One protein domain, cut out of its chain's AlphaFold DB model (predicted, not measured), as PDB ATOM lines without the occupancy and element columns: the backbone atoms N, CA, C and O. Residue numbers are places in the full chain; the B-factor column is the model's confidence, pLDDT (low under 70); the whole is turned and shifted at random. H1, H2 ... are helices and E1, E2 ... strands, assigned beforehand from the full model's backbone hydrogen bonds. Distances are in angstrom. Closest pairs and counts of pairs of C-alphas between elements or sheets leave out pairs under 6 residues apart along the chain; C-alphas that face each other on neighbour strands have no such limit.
ATOM      1  N   ILE A  11     153.173 175.054 100.896       87.94
ATOM      2  CA  ILE A  11     153.368 176.512 101.037       87.94
ATOM      3  C   ILE A  11     152.242 177.185 101.836       87.94
ATOM      4  O   ILE A  11     152.462 178.226 102.444       87.94
ATOM      5  N   VAL A  12     151.033 176.612 101.848       85.81
ATOM      6  CA  VAL A  12     149.894 177.205 102.568       85.81
ATOM      7  C   VAL A  12     149.671 176.596 103.952       85.81
ATOM      8  O   VAL A  12     148.732 177.015 104.630       85.81
ATOM      9  N   LEU A  13     150.465 175.590 104.342       88.38
ATOM     10  CA  LEU A  13     150.290 174.849 105.589       88.38
ATOM     11  C   LEU A  13     151.122 175.448 106.723       88.38
ATOM     12  O   LEU A  13     152.320 175.669 106.585       88.38
ATOM     13  N   GLU A  14     150.482 175.606 107.873       88.19
ATOM     14  CA  GLU A  14     151.083 176.009 109.137       88.19
ATOM     15  C   GLU A  14     150.698 174.994 110.226       88.19
ATOM     16  O   GLU A  14     149.626 174.384 110.178       88.19
ATOM     17  N   SER A  15     151.581 174.775 111.200       87.75
ATOM     18  CA  SER A  15     151.289 173.915 112.349       87.75
ATOM     19  C   SER A  15     150.673 174.729 113.482       87.75
ATOM     20  O   SER A  15     151.297 175.682 113.942       87.75
ATOM     21  N   VAL A  16     149.525 174.295 113.991       86.06
ATOM     22  CA  VAL A  16     148.902 174.846 115.201       86.06
ATOM     23  C   VAL A  16     148.969 173.838 116.341       86.06
ATOM     24  O   VAL A  16     148.984 172.634 116.082       86.06
ATOM     25  N   ARG A  17     148.980 174.303 117.597       83.75
ATOM     26  CA  ARG A  17     148.894 173.427 118.776       83.75
ATOM     27  C   ARG A  17     147.494 173.390 119.369       83.75
ATOM     28  O   ARG A  17     146.870 174.433 119.519       83.75
ATOM     29  N   ILE A  18     147.024 172.193 119.721       81.69
ATOM     30  CA  ILE A  18     145.677 171.988 120.280       81.69
ATOM     31  C   ILE A  18     145.621 172.501 121.725       81.69
ATOM     32  O   ILE A  18     144.676 173.187 122.104       81.69
ATOM     33  N   VAL A  19     146.652 172.203 122.516       78.19
ATOM     34  CA  VAL A  19     146.803 172.632 123.908       78.19
ATOM     35  C   VAL A  19     147.974 173.602 124.037       78.19
ATOM     36  O   VAL A  19     149.089 173.350 123.558       78.19
ATOM     37  N   SER A  20     147.723 174.716 124.724       64.44
ATOM     38  CA  SER A  20     148.711 175.751 125.021       64.44
ATOM     39  C   SER A  20     149.916 175.187 125.773       64.44
ATOM     40  O   SER A  20     149.791 174.341 126.657       64.44
ATOM     41  N   TYR A  21     151.109 175.710 125.474       61.03
ATOM     42  CA  TYR A  21     152.357 175.299 126.135       61.03
ATOM     43  C   TYR A  21     152.293 175.354 127.661       61.03
ATOM     44  O   TYR A  21     152.800 174.463 128.337       61.03
ATOM     45  N   ARG A  30     151.781 164.942 118.797       79.31
ATOM     46  CA  ARG A  30     150.350 164.669 118.603       79.31
ATOM     47  C   ARG A  30     149.472 165.834 119.054       79.31
ATOM     48  O   ARG A  30     148.305 165.884 118.689       79.31
ATOM     49  N   ASN A  31     150.033 166.791 119.795       82.38
ATOM     50  CA  ASN A  31     149.362 168.021 120.211       82.38
ATOM     51  C   ASN A  31     149.350 169.085 119.088       82.38
ATOM     52  O   ASN A  31     149.235 170.280 119.355       82.38
ATOM     53  N   GLY A  32     149.521 168.676 117.828       86.06
ATOM     54  CA  GLY A  32     149.627 169.570 116.681       86.06
ATOM     55  C   GLY A  32     148.708 169.180 115.527       86.06
ATOM     56  O   GLY A  32     148.513 167.999 115.248       86.06
ATOM     57  N   LEU A  33     148.177 170.179 114.822       89.19
ATOM     58  CA  LEU A  33     147.440 170.012 113.568       89.19
ATOM     59  C   LEU A  33     148.108 170.825 112.463       89.19
ATOM     60  O   LEU A  33     148.537 171.954 112.691       89.19
ATOM     61  N   LEU A  34     148.149 170.280 111.248       91.56
ATOM     62  CA  LEU A  34     148.504 171.055 110.061       91.56
ATOM     63  C   LEU A  34     147.244 171.704 109.500       91.56
ATOM     64  O   LEU A  34     146.314 171.005 109.094       91.56
ATOM     65  N   LEU A  35     147.222 173.029 109.457       91.44
ATOM     66  CA  LEU A  35     146.108 173.827 108.963       91.44
ATOM     67  C   LEU A  35     146.575 174.770 107.865       91.44
ATOM     68  O   LEU A  35     147.753 175.072 107.739       91.44
ATOM     69  N   ARG A  36     145.634 175.255 107.058       92.88
ATOM     70  CA  ARG A  36     145.915 176.379 106.169       92.88
ATOM     71  C   ARG A  36     146.072 177.661 106.999       92.88
ATOM     72  O   ARG A  36     145.435 177.790 108.042       92.88
ATOM     73  N   ALA A  37     146.889 178.601 106.531       89.38
ATOM     74  CA  ALA A  37     147.238 179.827 107.258       89.38
ATOM     75  C   ALA A  37     146.034 180.676 107.741       89.38
ATOM     76  O   ALA A  37     146.107 181.372 108.755       89.38
ATOM     77  N   ASP A  38     144.905 180.629 107.037       89.69
ATOM     78  CA  ASP A  38     143.653 181.271 107.451       89.69
ATOM     79  C   ASP A  38     142.974 180.534 108.616       89.69
ATOM     80  O   ASP A  38     142.590 181.157 109.603       89.69
ATOM     81  N   PHE A  39     142.881 179.205 108.547       90.88
ATOM     82  CA  PHE A  39     142.361 178.377 109.634       90.88
ATOM     83  C   PHE A  39     143.256 178.407 110.868       90.88
ATOM     84  O   PHE A  39     142.732 178.377 111.974       90.88
ATOM     85  N   HIS A  40     144.574 178.509 110.692       91.38
ATOM     86  CA  HIS A  40     145.513 178.703 111.794       91.38
ATOM     87  C   HIS A  40     145.202 179.995 112.557       91.38
ATOM     88  O   HIS A  40     144.957 179.949 113.758       91.38
ATOM     89  N   ARG A  41     145.060 181.124 111.848       91.12
ATOM     90  CA  ARG A  41     144.664 182.404 112.461       91.12
ATOM     91  C   ARG A  41     143.321 182.308 113.179       91.12
ATOM     92  O   ARG A  41     143.200 182.801 114.293       91.12
ATOM     93  N   LEU A  42     142.318 181.674 112.563       91.31
ATOM     94  CA  LEU A  42     141.006 181.463 113.188       91.31
ATOM     95  C   LEU A  42     141.086 180.580 114.439       91.31
ATOM     96  O   LEU A  42     140.308 180.784 115.371       91.31
ATOM     97  N   PHE A  43     141.995 179.609 114.453       91.38
ATOM     98  CA  PHE A  43     142.237 178.743 115.600       91.38
ATOM     99  C   PHE A  43     142.869 179.520 116.755       91.38
ATOM    100  O   PHE A  43     142.353 179.471 117.870       91.38
ATOM    101  N   ASP A  44     143.902 180.315 116.474       88.94
ATOM    102  CA  ASP A  44     144.607 181.122 117.475       88.94
ATOM    103  C   ASP A  44     143.681 182.105 118.200       88.94
ATOM    104  O   ASP A  44     143.792 182.303 119.410       88.94
ATOM    105  N   VAL A  45     142.719 182.698 117.482       89.94
ATOM    106  CA  VAL A  45     141.739 183.626 118.075       89.94
ATOM    107  C   VAL A  45     140.498 182.931 118.657       89.94
ATOM    108  O   VAL A  45     139.558 183.602 119.091       89.94
ATOM    109  N   GLY A  46     140.450 181.594 118.652       90.00
ATOM    110  CA  GLY A  46     139.338 180.808 119.198       90.00
ATOM    111  C   GLY A  46     138.037 180.890 118.389       90.00
ATOM    112  O   GLY A  46     136.951 180.640 118.922       90.00
ATOM    113  N   LEU A  47     138.113 181.261 117.107       91.94
ATOM    114  CA  LEU A  47     136.965 181.270 116.194       91.94
ATOM    115  C   LEU A  47     136.716 179.903 115.548       91.94
ATOM    116  O   LEU A  47     135.578 179.594 115.196       91.94
ATOM    117  N   VAL A  48     137.756 179.081 115.424       92.81
ATOM    118  CA  VAL A  48     137.682 177.686 114.979       92.81
ATOM    119  C   VAL A  48     138.402 176.806 115.997       92.81
ATOM    120  O   VAL A  48     139.404 177.204 116.571       92.81
ATOM    121  N   SER A  49     137.895 175.603 116.240       92.56
ATOM    122  CA  SER A  49     138.570 174.593 117.056       92.56
ATOM    123  C   SER A  49     138.198 173.189 116.575       92.56
ATOM    124  O   SER A  49     137.363 173.038 115.679       92.56
ATOM    125  N   VAL A  50     138.800 172.159 117.165       91.25
ATOM    126  CA  VAL A  50     138.445 170.757 116.921       91.25
ATOM    127  C   VAL A  50     137.970 170.097 118.208       91.25
ATOM    128  O   VAL A  50     138.447 170.409 119.297       91.25
ATOM    129  N   THR A  51     137.010 169.192 118.090       89.06
ATOM    130  CA  THR A  51     136.523 168.377 119.203       89.06
ATOM    131  C   THR A  51     137.253 167.028 119.256       89.06
ATOM    132  O   THR A  51     137.824 166.598 118.249       89.06
ATOM    133  N   PRO A  52     137.223 166.315 120.399       86.69
ATOM    134  CA  PRO A  52     137.832 164.988 120.516       86.69
ATOM    135  C   PRO A  52     137.269 163.941 119.539       86.69
ATOM    136  O   PRO A  52     137.970 162.999 119.190       86.69
ATOM    137  N   ASP A  53     136.032 164.113 119.061       92.25
ATOM    138  CA  ASP A  53     135.407 163.276 118.026       92.25
ATOM    139  C   ASP A  53     135.751 163.719 116.589       92.25
ATOM    140  O   ASP A  53     135.057 163.363 115.640       92.25
ATOM    141  N   LEU A  54     136.837 164.486 116.427       88.50
ATOM    142  CA  LEU A  54     137.387 164.938 115.145       88.50
ATOM    143  C   LEU A  54     136.424 165.802 114.319       88.50
ATOM    144  O   LEU A  54     136.481 165.813 113.087       88.50
ATOM    145  N   ARG A  55     135.552 166.569 114.982       92.25
ATOM    146  CA  ARG A  55     134.703 167.562 114.315       92.25
ATOM    147  C   ARG A  55     135.293 168.952 114.440       92.25
ATOM    148  O   ARG A  55     135.860 169.326 115.461       92.25
ATOM    149  N   VAL A  56     135.091 169.752 113.400       91.75
ATOM    150  CA  VAL A  56     135.419 171.177 113.428       91.75
ATOM    151  C   VAL A  56     134.282 171.923 114.119       91.75
ATOM    152  O   VAL A  56     133.124 171.835 113.708       91.75
ATOM    153  N   LYS A  57     134.613 172.678 115.165       93.56
ATOM    154  CA  LYS A  57     133.688 173.570 115.862       93.56
ATOM    155  C   LYS A  57     133.959 175.005 115.435       93.56
ATOM    156  O   LYS A  57     135.095 175.468 115.483       93.56
ATOM    157  N   ILE A  58     132.901 175.709 115.052       92.62
ATOM    158  CA  ILE A  58     132.963 177.111 114.643       92.62
ATOM    159  C   ILE A  58     132.306 177.959 115.728       92.62
ATOM    160  O   ILE A  58     131.198 177.666 116.180       92.62
ATOM    161  N   SER A  59     132.999 179.007 116.160       91.94
ATOM    162  CA  SER A  59     132.466 179.975 117.108       91.94
ATOM    163  C   SER A  59     131.358 180.804 116.452       91.94
ATOM    164  O   SER A  59     131.570 181.328 115.355       91.94
ATOM    165  N   PRO A  60     130.209 181.020 117.115       88.81
ATOM    166  CA  PRO A  60     129.166 181.920 116.615       88.81
ATOM    167  C   PRO A  60     129.682 183.338 116.321       88.81
ATOM    168  O   PRO A  60     129.200 183.988 115.393       88.81
ATOM    169  N   ARG A  61     130.727 183.771 117.048       87.38
ATOM    170  CA  ARG A  61     131.409 185.067 116.891       87.38
ATOM    171  C   ARG A  61     131.997 185.280 115.497       87.38
ATOM    172  O   ARG A  61     132.222 186.418 115.105       87.38
ATOM    173  N   ILE A  62     132.203 184.217 114.711       84.69
ATOM    174  CA  ILE A  62     132.705 184.346 113.338       84.69
ATOM    175  C   ILE A  62     131.768 185.195 112.468       84.69
ATOM    176  O   ILE A  62     132.236 185.911 111.584       84.69
ATOM    177  N   ARG A  63     130.451 185.150 112.736       76.31
ATOM    178  CA  ARG A  63     129.449 185.957 112.022       76.31
ATOM    179  C   ARG A  63     129.586 187.437 112.369       76.31
ATOM    180  O   ARG A  63     129.407 188.275 111.498       76.31
ATOM    181  N   GLU A  64     129.939 187.746 113.612       72.69
ATOM    182  CA  GLU A  64     130.163 189.116 114.079       72.69
ATOM    183  C   GLU A  64     131.449 189.687 113.474       72.69
ATOM    184  O   GLU A  64     131.420 190.772 112.901       72.69
ATOM    185  N   SER A  65     132.546 188.920 113.483       63.22
ATOM    186  CA  SER A  65     133.810 189.330 112.854       63.22
ATOM    187  C   SER A  65     133.691 189.527 111.337       63.22
ATOM    188  O   SER A  65     134.326 190.425 110.789       63.22
ATOM    189  N   TRP A  66     132.847 188.742 110.653       60.66
ATOM    190  CA  TRP A  66     132.525 188.944 109.232       60.66
ATOM    191  C   TRP A  66     131.788 190.261 108.967       60.66
ATOM    192  O   TRP A  66     131.978 190.878 107.920       60.66
ATOM    193  N   LEU A  67     130.944 190.699 109.903       52.97
ATOM    194  CA  LEU A  67     130.212 191.960 109.791       52.97
ATOM    195  C   LEU A  67     131.108 193.166 110.099       52.97
ATOM    196  O   LEU A  67     130.943 194.207 109.472       52.97
ATOM    197  N   SER A  68     132.091 193.013 110.991       55.50
ATOM    198  CA  SER A  68     133.081 194.056 111.300       55.50
ATOM    199  C   SER A  68     134.081 194.323 110.167       55.50
ATOM    200  O   SER A  68     134.745 195.353 110.182       55.50
ATOM    201  N   GLY A  69     134.204 193.407 109.199       53.44
ATOM    202  CA  GLY A  69     135.097 193.525 108.040       53.44
ATOM    203  C   GLY A  69     134.481 194.187 106.803       53.44
ATOM    204  O   GLY A  69     135.155 194.275 105.780       53.44
ATOM    205  N   LYS A  70     133.219 194.640 106.860       45.69
ATOM    206  CA  LYS A  70     132.652 195.516 105.824       45.69
ATOM    207  C   LYS A  70     133.151 196.945 106.053       45.69
ATOM    208  O   LYS A  70     132.519 197.702 106.786       45.69
TER     209      LYS A  70
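Overview. This is residues 11 to 21 and 30 to 70 of the 71 residues of the protein "HNHc domain-containing protein" of Desulfobulbaceae bacterium (UniProt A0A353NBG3). Two small antiparallel ribbons, E1 with E2 and the hairpin E3 with E4, are bridged by the short helix H1, while H2 lies out past E4. The 52 printed residues include four named strands and two named helices, in the order E1, E2, H1, E3, E4, H2, class mixed. The whole is only just compact, close to loose, with a radius of gyration of the C-alphas of 11.9 A and spans of 37 by 28 by 20 A.

Along the chain. Find C-alpha 13 at (150.290, 174.849, 105.589), where E1, residues 13 to 17, begins its 13.3 A. Next come E2, residues 32 to 36, 13.1 A; H1, residues 37 to 44, 10.6 A; E3, residues 48 to 50, 7.2 A; E4, residues 56 to 58, 6.5 A; and H2, residues 62 to 68, 9.9 A, ending at C-alpha 68 (133.081, 194.056, 111.300).

Arrangement. Between E1 and E2, at 144 degrees, N 14 and O 35 are 2.8 A apart. H1's closest C-alphas are Ala 37 to Glu 14 of E1, 5.7 A, and Leu 42 to Val 48 of E3, 5.3 A. In the hairpin E3 and E4, N 57 and O 49 are 2.8 A apart. H1 and H2 are apart; in both, every O i to N i+4 pair is within hydrogen-bond range.

Size, cuts and confidence. Residues 22 to 29 are cut out, leaving 13.2 A between C-alphas 21 and 30. Of the links printed whole, none is long. Residues 20 to 21 and 65 to 70 have pLDDT under 70.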